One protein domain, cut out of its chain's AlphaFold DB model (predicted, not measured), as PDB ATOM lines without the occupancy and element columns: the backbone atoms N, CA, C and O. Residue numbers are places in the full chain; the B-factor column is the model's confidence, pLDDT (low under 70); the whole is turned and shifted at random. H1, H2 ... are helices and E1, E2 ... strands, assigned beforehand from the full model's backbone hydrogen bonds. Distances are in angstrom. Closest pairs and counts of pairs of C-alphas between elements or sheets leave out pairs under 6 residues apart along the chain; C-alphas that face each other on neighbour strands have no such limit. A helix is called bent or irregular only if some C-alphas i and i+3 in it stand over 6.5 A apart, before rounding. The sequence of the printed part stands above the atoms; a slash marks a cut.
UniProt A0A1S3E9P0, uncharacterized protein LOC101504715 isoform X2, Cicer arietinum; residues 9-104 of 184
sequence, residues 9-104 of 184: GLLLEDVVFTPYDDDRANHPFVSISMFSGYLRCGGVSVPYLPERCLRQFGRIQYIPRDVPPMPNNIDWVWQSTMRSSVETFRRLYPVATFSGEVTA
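Overview. This is residues 9 to 104 of the 184 residues of the protein "uncharacterized protein LOC101504715 isoform X2" of Cicer arietinum (UniProt A0A1S3E9P0). A hairpin, E1 and E2, sits by the start of kinked helix H4; H2 packs on H4; loops with H1 and H3 make the other end. Four named helices and two strands hold under half of the 96 printed residues. The mixed domain is only just compact, close to loose: radius of gyration of the C-alphas 15.0 A, spans 40 by 36 by 30 A.

Arrangement. E1, residues 37 to 41, and E2, 44 to 48, are antiparallel, with N 39 and O 46 within hydrogen-bond range, 2.9 A. H4, residues 74 to 92, touches H2, 31 to 34, with 82 to 89 alone; closest C-alphas Met 34 and Val 86, 5.2 A. H1, 20 to 23, and H3, 54 to 57, are close but not clearly touching: C-alphas of Tyr 20 and Gln 56, 6.0 A.

Along the chain. H4 runs 23.0 A from C-alpha 74 (38.615, 17.187, 55.644) to C-alpha 92 (55.530, 11.003, 41.332), irregular: C-alphas 80 and 83 are 7.7 A apart.

Size, cuts and confidence. The H3 to H4 link is long; 17 residues have pLDDT under 70.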
ATOM      1  N   GLY A   9      23.809   7.063  28.620       81.81
ATOM      2  CA  GLY A   9      23.730   6.629  27.224       81.81
ATOM      3  C   GLY A   9      24.883   7.101  26.338       81.81
ATOM      4  O   GLY A   9      24.794   6.907  25.129       81.81
ATOM      5  N   LEU A  10      25.917   7.744  26.899       79.56
ATOM      6  CA  LEU A  10      27.112   8.115  26.138       79.56
ATOM      7  C   LEU A  10      27.874   6.856  25.722       79.56
ATOM      8  O   LEU A  10      28.206   6.016  26.562       79.56
ATOM      9  N   LEU A  11      28.175   6.752  24.433       78.56
ATOM     10  CA  LEU A  11      29.094   5.761  23.899       78.56
ATOM     11  C   LEU A  11      30.531   6.286  23.980       78.56
ATOM     12  O   LEU A  11      30.776   7.466  24.231       78.56
ATOM     13  N   LEU A  12      31.506   5.400  23.785       62.06
ATOM     14  CA  LEU A  12      32.919   5.768  23.856       62.06
ATOM     15  C   LEU A  12      33.276   6.827  22.803       62.06
ATOM     16  O   LEU A  12      33.995   7.777  23.097       62.06
ATOM     17  N   GLU A  13      32.740   6.673  21.596       70.12
ATOM     18  CA  GLU A  13      32.886   7.619  20.493       70.12
ATOM     19  C   GLU A  13      32.274   8.999  20.777       70.12
ATOM     20  O   GLU A  13      32.705   9.988  20.184       70.12
ATOM     21  N   ASP A  14      31.322   9.084  21.710       73.25
ATOM     22  CA  ASP A  14      30.664  10.337  22.079       73.25
ATOM     23  C   ASP A  14      31.494  11.167  23.072       73.25
ATOM     24  O   ASP A  14      31.153  12.320  23.355       73.25
ATOM     25  N   VAL A  15      32.573  10.603  23.630       64.56
ATOM     26  CA  VAL A  15      33.383  11.259  24.660       64.56
ATOM     27  C   VAL A  15      34.769  11.604  24.131       64.56
ATOM     28  O   VAL A  15      35.668  10.771  24.029       64.56
ATOM     29  N   VAL A  16      34.974  12.893  23.866       60.88
ATOM     30  CA  VAL A  16      36.291  13.439  23.536       60.88
ATOM     31  C   VAL A  16      37.053  13.707  24.834       60.88
ATOM     32  O   VAL A  16      36.802  14.684  25.534       60.88
ATOM     33  N   PHE A  17      38.004  12.829  25.156       60.38
ATOM     34  CA  PHE A  17      38.953  13.011  26.258       60.38
ATOM     35  C   PHE A  17      40.209  13.756  25.794       60.38
ATOM     36  O   PHE A  17      41.329  13.351  26.117       60.38
ATOM     37  N   THR A  18      40.050  14.818  25.000       55.84
ATOM     38  CA  THR A  18      41.194  15.676  24.692       55.84
ATOM     39  C   THR A  18      41.774  16.200  26.005       55.84
ATOM     40  O   THR A  18      41.023  16.529  26.935       55.84
ATOM     41  N   PRO A  19      43.110  16.255  26.140       58.56
ATOM     42  CA  PRO A  19      43.693  17.048  27.200       58.56
ATOM     43  C   PRO A  19      43.138  18.460  27.052       58.56
ATOM     44  O   PRO A  19      42.895  18.940  25.946       58.56
ATOM     45  N   TYR A  20      42.940  19.131  28.175       60.09
ATOM     46  CA  TYR A  20      42.436  20.501  28.244       60.09
ATOM     47  C   TYR A  20      43.410  21.526  27.602       60.09
ATOM     48  O   TYR A  20      43.353  22.713  27.897       60.09
ATOM     49  N   ASP A  21      44.346  21.057  26.769       61.78
ATOM     50  CA  ASP A  21      45.451  21.775  26.145       61.78
ATOM     51  C   ASP A  21      44.966  22.890  25.225       61.78
ATOM     52  O   ASP A  21      45.500  23.994  25.312       61.78
ATOM     53  N   ASP A  22      43.919  22.651  24.432       65.94
ATOM     54  CA  ASP A  22      43.370  23.666  23.523       65.94
ATOM     55  C   ASP A  22      42.833  24.896  24.278       65.94
ATOM     56  O   ASP A  22      42.815  26.002  23.742       65.94
ATOM     57  N   ASP A  23      42.446  24.721  25.548       69.38
ATOM     58  CA  ASP A  23      41.890  25.774  26.402       69.38
ATOM     59  C   ASP A  23      42.836  26.202  27.543       69.38
ATOM     60  O   ASP A  23      42.531  27.119  28.311       69.38
ATOM     61  N   ARG A  24      44.036  25.603  27.645       66.88
ATOM     62  CA  ARG A  24      45.038  25.947  28.677       66.88
ATOM     63  C   ARG A  24      45.472  27.407  28.627       66.88
ATOM     64  O   ARG A  24      45.877  27.950  29.654       66.88
ATOM     65  N   ALA A  25      45.410  28.031  27.451       70.38
ATOM     66  CA  ALA A  25      45.727  29.445  27.283       70.38
ATOM     67  C   ALA A  25      44.730  30.357  28.024       70.38
ATOM     68  O   ALA A  25      45.131  31.390  28.554       70.38
ATOM     69  N   ASN A  26      43.457  29.957  28.103       76.50
ATOM     70  CA  ASN A  26      42.405  30.711  28.791       76.50
ATOM     71  C   ASN A  26      42.273  30.294  30.260       76.50
ATOM     72  O   ASN A  26      41.941  31.108  31.120       76.50
ATOM     73  N   HIS A  27      42.573  29.031  30.549       71.06
ATOM     74  CA  HIS A  27      42.442  28.428  31.867       71.06
ATOM     75  C   HIS A  27      43.786  27.825  32.284       71.06
ATOM     76  O   HIS A  27      44.006  26.613  32.154       71.06
ATOM     77  N   PRO A  28      44.717  28.672  32.767       69.31
ATOM     78  CA  PRO A  28      46.035  28.216  33.149       69.31
ATOM     79  C   PRO A  28      45.922  27.164  34.243       69.31
ATOM     80  O   PRO A  28      45.133  27.258  35.187       69.31
ATOM     81  N   PHE A  29      46.755  26.144  34.109       73.00
ATOM     82  CA  PHE A  29      46.812  25.047  35.047       73.00
ATOM     83  C   PHE A  29      47.165  25.551  36.461       73.00
ATOM     84  O   PHE A  29      48.272  26.033  36.710       73.00
ATOM     85  N   VAL A  30      46.234  25.409  37.409       80.56
ATOM     86  CA  VAL A  30      46.444  25.793  38.811       80.56
ATOM     87  C   VAL A  30      46.966  24.615  39.622       80.56
ATOM     88  O   VAL A  30      46.401  23.524  39.597       80.56
ATOM     89  N   SER A  31      48.028  24.836  40.398       77.19
ATOM     90  CA  SER A  31      48.685  23.792  41.203       77.19
ATOM     91  C   SER A  31      47.735  23.084  42.171       77.19
ATOM     92  O   SER A  31      47.934  21.911  42.481       77.19
ATOM     93  N   ILE A  32      46.674  23.777  42.591       80.62
ATOM     94  CA  ILE A  32      45.633  23.254  43.471       80.62
ATOM     95  C   ILE A  32      44.895  22.033  42.910       80.62
ATOM     96  O   ILE A  32      44.496  21.156  43.670       80.62
ATOM     97  N   SER A  33      44.801  21.922  41.584       81.12
ATOM     98  CA  SER A  33      44.193  20.771  40.905       81.12
ATOM     99  C   SER A  33      44.992  19.464  41.061       81.12
ATOM    100  O   SER A  33      44.535  18.407  40.646       81.12
ATOM    101  N   MET A  34      46.181  19.502  41.675       84.19
ATOM    102  CA  MET A  34      46.986  18.308  41.978       84.19
ATOM    103  C   MET A  34      46.751  17.752  43.383       84.19
ATOM    104  O   MET A  34      47.391  16.772  43.766       84.19
ATOM    105  N   PHE A  35      45.877  18.377  44.174       87.75
ATOM    106  CA  PHE A  35      45.494  17.824  45.465       87.75
ATOM    107  C   PHE A  35      44.849  16.450  45.281       87.75
ATOM    108  O   PHE A  35      44.008  16.279  44.409       87.75
ATOM    109  N   SER A  36      45.195  15.491  46.132       87.62
ATOM    110  CA  SER A  36      44.542  14.184  46.171       87.62
ATOM    111  C   SER A  36      43.969  13.970  47.565       87.62
ATOM    112  O   SER A  36      44.691  14.076  48.559       87.62
ATOM    113  N   GLY A  37      42.663  13.730  47.656       90.19
ATOM    114  CA  GLY A  37      41.961  13.624  48.932       90.19
ATOM    115  C   GLY A  37      40.471  13.896  48.791       90.19
ATOM    116  O   GLY A  37      39.870  13.559  47.781       90.19
ATOM    117  N   TYR A  38      39.861  14.503  49.804       92.38
ATOM    118  CA  TYR A  38      38.447  14.871  49.768       92.38
ATOM    119  C   TYR A  38      38.286  16.377  49.604       92.38
ATOM    120  O   TYR A  38      38.934  17.153  50.300       92.38
ATOM    121  N   LEU A  39      37.389  16.776  48.706       89.31
ATOM    122  CA  LEU A  39      36.936  18.154  48.577       89.31
ATOM    123  C   LEU A  39      35.559  18.286  49.208       89.31
ATOM    124  O   LEU A  39      34.719  17.394  49.075       89.31
ATOM    125  N   ARG A  40      35.324  19.415  49.873       89.00
ATOM    126  CA  ARG A  40      34.034  19.748  50.467       89.00
ATOM    127  C   ARG A  40      33.481  21.011  49.825       89.00
ATOM    128  O   ARG A  40      34.138  22.044  49.826       89.00
ATOM    129  N   CYS A  41      32.263  20.931  49.301       83.69
ATOM    130  CA  CYS A  41      31.539  22.080  48.762       83.69
ATOM    131  C   CYS A  41      30.039  21.898  49.016       83.69
ATOM    132  O   CYS A  41      29.492  20.824  48.769       83.69
ATOM    133  N   GLY A  42      29.372  22.924  49.555       86.44
ATOM    134  CA  GLY A  42      27.916  22.906  49.756       86.44
ATOM    135  C   GLY A  42      27.401  21.768  50.650       86.44
ATOM    136  O   GLY A  42      26.338  21.216  50.387       86.44
ATOM    137  N   GLY A  43      28.166  21.365  51.673       85.44
ATOM    138  CA  GLY A  43      27.807  20.255  52.571       85.44
ATOM    139  C   GLY A  43      28.023  18.853  51.986       85.44
ATOM    140  O   GLY A  43      27.852  17.864  52.693       85.44
ATOM    141  N   VAL A  44      28.454  18.756  50.726       88.06
ATOM    142  CA  VAL A  44      28.819  17.497  50.075       88.06
ATOM    143  C   VAL A  44      30.331  17.326  50.139       88.06
ATOM    144  O   VAL A  44      31.084  18.282  49.950       88.06
ATOM    145  N   SER A  45      30.777  16.103  50.426       90.88
ATOM    146  CA  SER A  45      32.190  15.723  50.376       90.88
ATOM    147  C   SER A  45      32.390  14.676  49.290       90.88
ATOM    148  O   SER A  45      31.696  13.662  49.282       90.88
ATOM    149  N   VAL A  46      33.321  14.929  48.375       89.88
ATOM    150  CA  VAL A  46      33.616  14.044  47.243       89.88
ATOM    151  C   VAL A  46      35.103  13.705  47.216       89.88
ATOM    152  O   VAL A  46      35.927  14.587  47.477       89.88
ATOM    153  N   PRO A  47      35.473  12.448  46.916       91.06
ATOM    154  CA  PRO A  47      36.863  12.119  46.660       91.06
ATOM    155  C   PRO A  47      37.313  12.818  45.372       91.06
ATOM    156  O   PRO A  47      36.662  12.723  44.331       91.06
ATOM    157  N   TYR A  48      38.436  13.515  45.449       90.12
ATOM    158  CA  TYR A  48      39.124  14.149  44.340       90.12
ATOM    159  C   TYR A  48      40.482  13.476  44.169       90.12
ATOM    160  O   TYR A  48      41.369  13.610  45.011       90.12
ATOM    161  N   LEU A  49      40.601  12.694  43.097       88.75
ATOM    162  CA  LEU A  49      41.751  11.841  42.809       88.75
ATOM    163  C   LEU A  49      42.272  12.163  41.401       88.75
ATOM    164  O   LEU A  49      41.978  11.415  40.461       88.75
ATOM    165  N   PRO A  50      43.000  13.282  41.216       86.12
ATOM    166  CA  PRO A  50      43.509  13.694  39.907       86.12
ATOM    167  C   PRO A  50      44.438  12.650  39.275       86.12
ATOM    168  O   PRO A  50      44.580  12.613  38.054       86.12
ATOM    169  N   GLU A  51      45.006  11.738  40.070       86.50
ATOM    170  CA  GLU A  51      45.768  10.594  39.564       86.50
ATOM    171  C   GLU A  51      44.956   9.624  38.690       86.50
ATOM    172  O   GLU A  51      45.544   8.787  38.012       86.50
ATOM    173  N   ARG A  52      43.620   9.708  38.683       85.88
ATOM    174  CA  ARG A  52      42.756   8.907  37.798       85.88
ATOM    175  C   ARG A  52      42.648   9.482  36.385       85.88
ATOM    176  O   ARG A  52      42.211   8.768  35.491       85.88
ATOM    177  N   CYS A  53      43.062  10.735  36.195       80.94
ATOM    178  CA  CYS A  53      42.942  11.471  34.937       80.94
ATOM    179  C   CYS A  53      44.261  12.171  34.553       80.94
ATOM    180  O   CYS A  53      44.247  13.274  34.009       80.94
ATOM    181  N   LEU A  54      45.419  11.550  34.819       83.56
ATOM    182  CA  LEU A  54      46.755  12.146  34.621       83.56
ATOM    183  C   LEU A  54      46.992  12.659  33.197       83.56
ATOM    184  O   LEU A  54      47.649  13.682  33.005       83.56
ATOM    185  N   ARG A  55      46.400  11.998  32.200       78.62
ATOM    186  CA  ARG A  55      46.500  12.387  30.786       78.62
ATOM    187  C   ARG A  55      45.899  13.756  30.491       78.62
ATOM    188  O   ARG A  55      46.468  14.485  29.690       78.62
ATOM    189  N   GLN A  56      44.835  14.159  31.193       77.69
ATOM    190  CA  GLN A  56      44.265  15.510  31.059       77.69
ATOM    191  C   GLN A  56      45.267  16.598  31.464       77.69
ATOM    192  O   GLN A  56      45.168  17.745  31.036       77.69
ATOM    193  N   PHE A  57      46.254  16.222  32.277       78.00
ATOM    194  CA  PHE A  57      47.334  17.088  32.713       78.00
ATOM    195  C   PHE A  57      48.611  16.928  31.871       78.00
ATOM    196  O   PHE A  57      49.619  17.558  32.196       78.00
ATOM    197  N   GLY A  58      48.583  16.138  30.792       79.62
ATOM    198  CA  GLY A  58      49.753  15.835  29.960       79.62
ATOM    199  C   GLY A  58      50.760  14.916  30.656       79.62
ATOM    200  O   GLY A  58      51.966  15.055  30.467       79.62
ATOM    201  N   ARG A  59      50.289  14.021  31.534       83.69
ATOM    202  CA  ARG A  59      51.126  13.101  32.320       83.69
ATOM    203  C   ARG A  59      50.789  11.645  32.015       83.69
ATOM    204  O   ARG A  59      49.678  11.324  31.594       83.69
ATOM    205  N   ILE A  60      51.754  10.766  32.270       83.62
ATOM    206  CA  ILE A  60      51.611   9.319  32.063       83.62
ATOM    207  C   ILE A  60      50.580   8.760  33.053       83.62
ATOM    208  O   ILE A  60      50.663   9.012  34.256       83.62
ATOM    209  N   GLN A  61      49.601   7.997  32.557       83.31
ATOM    210  CA  GLN A  61      48.574   7.369  33.393       83.31
ATOM    211  C   GLN A  61      49.087   6.061  34.008       83.31
ATOM    212  O   GLN A  61      49.367   5.105  33.290       83.31
ATOM    213  N   TYR A  62      49.131   6.002  35.339       81.38
ATOM    214  CA  TYR A  62      49.427   4.785  36.102       81.38
ATOM    215  C   TYR A  62      48.140   4.133  36.620       81.38
ATOM    216  O   TYR A  62      47.067   4.742  36.564       81.38
ATOM    217  N   ILE A  63      48.246   2.907  37.148       79.62
ATOM    218  CA  ILE A  63      47.142   2.257  37.867       79.62
ATOM    219  C   ILE A  63      46.756   3.157  39.050       79.62
ATOM    220  O   ILE A  63      47.609   3.439  39.898       79.62
ATOM    221  N   PRO A  64      45.505   3.645  39.114       78.31
ATOM    222  CA  PRO A  64      45.103   4.525  40.195       78.31
ATOM    223  C   PRO A  64      45.118   3.815  41.543       78.31
ATOM    224  O   PRO A  64      44.783   2.638  41.645       78.31
ATOM    225  N   ARG A  65      45.440   4.569  42.594       79.81
ATOM    226  CA  ARG A  65      45.295   4.100  43.975       79.81
ATOM    227  C   ARG A  65      43.820   3.975  44.343       79.81
ATOM    228  O   ARG A  65      42.977   4.712  43.816       79.81
ATOM    229  N   ASP A  66      43.525   3.083  45.280       83.38
ATOM    230  CA  ASP A  66      42.189   2.963  45.857       83.38
ATOM    231  C   ASP A  66      41.729   4.271  46.500       83.38
ATOM    232  O   ASP A  66      42.532   5.116  46.905       83.38
ATOM    233  N   VAL A  67      40.407   4.453  46.557       86.25
ATOM    234  CA  VAL A  67      39.815   5.638  47.178       86.25
ATOM    235  C   VAL A  67      40.114   5.585  48.680       86.25
ATOM    236  O   VAL A  67      39.694   4.628  49.334       86.25
ATOM    237  N   PRO A  68      40.833   6.575  49.243       86.00
ATOM    238  CA  PRO A  68      41.125   6.580  50.669       86.00
ATOM    239  C   PRO A  68      39.821   6.717  51.467       86.00
ATOM    240  O   PRO A  68      38.874   7.328  50.977       86.00
ATOM    241  N   PRO A  69      39.751   6.192  52.700       90.44
ATOM    242  CA  PRO A  69      38.588   6.397  53.554       90.44
ATOM    243  C   PRO A  69      38.373   7.887  53.849       90.44
ATOM    244  O   PRO A  69      39.325   8.664  53.950       90.44
ATOM    245  N   MET A  70      37.108   8.278  54.021       91.50
ATOM    246  CA  MET A  70      36.736   9.653  54.363       91.50
ATOM    247  C   MET A  70      37.382  10.056  55.699       91.50
ATOM    248  O   MET A  70      37.138   9.390  56.709       91.50
ATOM    249  N   PRO A  71      38.173  11.142  55.749       91.31
ATOM    250  CA  PRO A  71      38.769  11.591  56.995       91.31
ATOM    251  C   PRO A  71      37.722  12.260  57.893       91.31
ATOM    252  O   PRO A  71      36.812  12.941  57.420       91.31
ATOM    253  N   ASN A  72      37.918  12.151  59.209       92.12
ATOM    254  CA  ASN A  72      37.056  12.795  60.207       92.12
ATOM    255  C   ASN A  72      37.062  14.330  60.096       92.12
ATOM    256  O   ASN A  72      36.092  14.986  60.467       92.12
ATOM    257  N   ASN A  73      38.154  14.909  59.584       92.25
ATOM    258  CA  ASN A  73      38.300  16.346  59.388       92.25
ATOM    259  C   ASN A  73      38.977  16.646  58.040       92.25
ATOM    260  O   ASN A  73      40.202  16.668  57.934       92.25
ATOM    261  N   ILE A  74      38.158  16.868  57.007       91.44
ATOM    262  CA  ILE A  74      38.615  17.187  55.644       91.44
ATOM    263  C   ILE A  74      39.400  18.503  55.615       91.44
ATOM    264  O   ILE A  74      40.439  18.569  54.963       91.44
ATOM    265  N   ASP A  75      38.948  19.521  56.350       89.56
ATOM    266  CA  ASP A  75      39.577  20.846  56.325       89.56
ATOM    267  C   ASP A  75      40.974  20.796  56.948       89.56
ATOM    268  O   ASP A  75      41.918  21.378  56.417       89.56
ATOM    269  N   TRP A  76      41.138  20.038  58.035       91.44
ATOM    270  CA  TRP A  76      42.446  19.803  58.641       91.44
ATOM    271  C   TRP A  76      43.379  19.064  57.681       91.44
ATOM    272  O   TRP A  76      44.536  19.464  57.532       91.44
ATOM    273  N   VAL A  77      42.897  18.012  57.003       91.38
ATOM    274  CA  VAL A  77      43.712  17.263  56.032       91.38
ATOM    275  C   VAL A  77      44.146  18.185  54.903       91.38
ATOM    276  O   VAL A  77      45.327  18.217  54.570       91.38
ATOM    277  N   TRP A  78      43.230  18.987  54.366       89.19
ATOM    278  CA  TRP A  78      43.553  19.995  53.368       89.19
ATOM    279  C   TRP A  78      44.646  20.955  53.863       89.19
ATOM    280  O   TRP A  78      45.719  21.028  53.270       89.19
ATOM    281  N   GLN A  79      44.427  21.634  54.992       88.94
ATOM    282  CA  GLN A  79      45.357  22.637  55.524       88.94
ATOM    283  C   GLN A  79      46.752  22.067  55.826       88.94
ATOM    284  O   GLN A  79      47.763  22.726  55.580       88.94
ATOM    285  N   SER A  80      46.821  20.835  56.331       89.94
ATOM    286  CA  SER A  80      48.078  20.193  56.731       89.94
ATOM    287  C   SER A  80      48.841  19.538  55.576       89.94
ATOM    288  O   SER A  80      50.068  19.458  55.630       89.94
ATOM    289  N   THR A  81      48.150  19.081  54.525       87.25
ATOM    290  CA  THR A  81      48.766  18.260  53.465       87.25
ATOM    291  C   THR A  81      48.789  18.915  52.093       87.25
ATOM    292  O   THR A  81      49.544  18.472  51.233       87.25
ATOM    293  N   MET A  82      48.037  19.995  51.862       85.25
ATOM    294  CA  MET A  82      47.883  20.578  50.528       85.25
ATOM    295  C   MET A  82      49.233  20.886  49.860       85.25
ATOM    296  O   MET A  82      49.502  20.437  48.744       85.25
ATOM    297  N   ARG A  83      50.138  21.569  50.570       82.50
ATOM    298  CA  ARG A  83      51.453  21.947  50.027       82.50
ATOM    299  C   ARG A  83      52.319  20.729  49.676       82.50
ATOM    300  O   ARG A  83      52.926  20.706  48.610       82.50
ATOM    301  N   SER A  84      52.362  19.715  50.542       86.06
ATOM    302  CA  SER A  84      53.148  18.496  50.302       86.06
ATOM    303  C   SER A  84      52.502  17.575  49.265       86.06
ATOM    304  O   SER A  84      53.221  16.875  48.552       86.06
ATOM    305  N   SER A  85      51.173  17.597  49.132       83.19
ATOM    306  CA  SER A  85      50.428  16.801  48.152       83.19
ATOM    307  C   SER A  85      50.740  17.227  46.716       83.19
ATOM    308  O   SER A  85      51.073  16.376  45.896       83.19
ATOM    309  N   VAL A  86      50.756  18.536  46.437       81.62
ATOM    310  CA  VAL A  86      51.107  19.087  45.118       81.62
ATOM    311  C   VAL A  86      52.540  18.738  44.742       81.62
ATOM    312  O   VAL A  86      52.806  18.328  43.612       81.62
ATOM    313  N   GLU A  87      53.468  18.887  45.685       85.19
ATOM    314  CA  GLU A  87      54.879  18.585  45.444       85.19
ATOM    315  C   GLU A  87      55.092  17.089  45.194       85.19
ATOM    316  O   GLU A  87      55.759  16.683  44.242       85.19
ATOM    317  N   THR A  88      54.438  16.252  46.000       85.56
ATOM    318  CA  THR A  88      54.444  14.798  45.821       85.56
ATOM    319  C   THR A  88      53.873  14.412  44.464       85.56
ATOM    320  O   THR A  88      54.460  13.585  43.773       85.56
ATOM    321  N   PHE A  89      52.772  15.035  44.049       85.50
ATOM    322  CA  PHE A  89      52.163  14.788  42.752       85.50
ATOM    323  C   PHE A  89      53.134  15.104  41.608       85.50
ATOM    324  O   PHE A  89      53.351  14.273  40.728       85.50
ATOM    325  N   ARG A  90      53.765  16.286  41.633       82.81
ATOM    326  CA  ARG A  90      54.741  16.702  40.610       82.81
ATOM    327  C   ARG A  90      55.923  15.744  40.514       82.81
ATOM    328  O   ARG A  90      56.392  15.484  39.410       82.81
ATOM    329  N   ARG A  91      56.379  15.227  41.657       87.06
ATOM    330  CA  ARG A  91      57.493  14.279  41.742       87.06
ATOM    331  C   ARG A  91      57.120  12.880  41.252       87.06
ATOM    332  O   ARG A  91      57.943  12.231  40.619       87.06
ATOM    333  N   LEU A  92      55.927  12.391  41.593       86.94
ATOM    334  CA  LEU A  92      55.530  11.003  41.332       86.94
ATOM    335  C   LEU A  92      54.956  10.776  39.933       86.94
ATOM    336  O   LEU A  92      55.059   9.666  39.421       86.94
ATOM    337  N   TYR A  93      54.351  11.793  39.320       87.25
ATOM    338  CA  TYR A  93      53.658  11.642  38.042       87.25
ATOM    339  C   TYR A  93      54.379  12.452  36.966       87.25
ATOM    340  O   TYR A  93      54.065  13.625  36.813       87.25
ATOM    341  N   PRO A  94      55.359  11.898  36.234       85.12
ATOM    342  CA  PRO A  94      56.125  12.647  35.237       85.12
ATOM    343  C   PRO A  94      55.255  13.166  34.080       85.12
ATOM    344  O   PRO A  94      54.204  12.606  33.756       85.12
ATOM    345  N   VAL A  95      55.702  14.268  33.472       85.38
ATOM    346  CA  VAL A  95      55.117  14.803  32.231       85.38
ATOM    347  C   VAL A  95      55.443  13.840  31.094       85.38
ATOM    348  O   VAL A  95      56.560  13.333  31.018       85.38
ATOM    349  N   ALA A  96      54.460  13.582  30.237       84.00
ATOM    350  CA  ALA A  96      54.667  12.782  29.043       84.00
ATOM    351  C   ALA A  96      55.666  13.476  28.113       84.00
ATOM    352  O   ALA A  96      55.566  14.673  27.844       84.00
ATOM    353  N   THR A  97      56.643  12.716  27.643       84.12
ATOM    354  CA  THR A  97      57.698  13.180  26.739       84.12
ATOM    355  C   THR A  97      57.364  12.839  25.288       84.12
ATOM    356  O   THR A  97      57.794  13.542  24.376       84.12
ATOM    357  N   PHE A  98      56.556  11.799  25.062       77.88
ATOM    358  CA  PHE A  98      56.132  11.373  23.733       77.88
ATOM    359  C   PHE A  98      54.617  11.465  23.580       77.88
ATOM    360  O   PHE A  98      53.863  11.159  24.505       77.88
ATOM    361  N   SER A  99      54.154  11.804  22.374       68.56
ATOM    362  CA  SER A  99      52.720  11.817  22.050       68.56
ATOM    363  C   SER A  99      52.056  10.467  22.340       68.56
ATOM    364  O   SER A  99      50.933  10.448  22.833       68.56
ATOM    365  N   GLY A 100      52.804   9.369  22.136       68.06
ATOM    366  CA  GLY A 100      52.484   7.972  22.464       68.06
ATOM    367  C   GLY A 100      52.028   7.707  23.908       68.06
ATOM    368  O   GLY A 100      51.257   6.791  24.169       68.06
ATOM    369  N   GLU A 101      52.485   8.507  24.870       70.19
ATOM    370  CA  GLU A 101      52.244   8.257  26.298       70.19
ATOM    371  C   GLU A 101      50.903   8.826  26.786       70.19
ATOM    372  O   GLU A 101      50.399   8.440  27.845       70.19
ATOM    373  N   VAL A 102      50.314   9.727  25.997       69.69
ATOM    374  CA  VAL A 102      49.049  10.427  26.278       69.69
ATOM    375  C   VAL A 102      48.001  10.215  25.183       69.69
ATOM    376  O   VAL A 102      46.953  10.853  25.208       69.69
ATOM    377  N   THR A 103      48.245   9.290  24.254       67.31
ATOM    378  CA  THR A 103      47.376   8.991  23.106       67.31
ATOM    379  C   THR A 103      45.944   8.610  23.483       67.31
ATOM    380  O   THR A 103      45.669   8.029  24.536       67.31
ATOM    381  N   ALA A 104      45.018   8.898  22.567       65.00
ATOM    382  CA  ALA A 104      43.592   8.620  22.723       65.00
ATOM    383  C   ALA A 104      43.239   7.114  22.759       65.00
ATOM    384  O   ALA A 104      42.188   6.742  23.275       65.00
TER     385      ALA A 104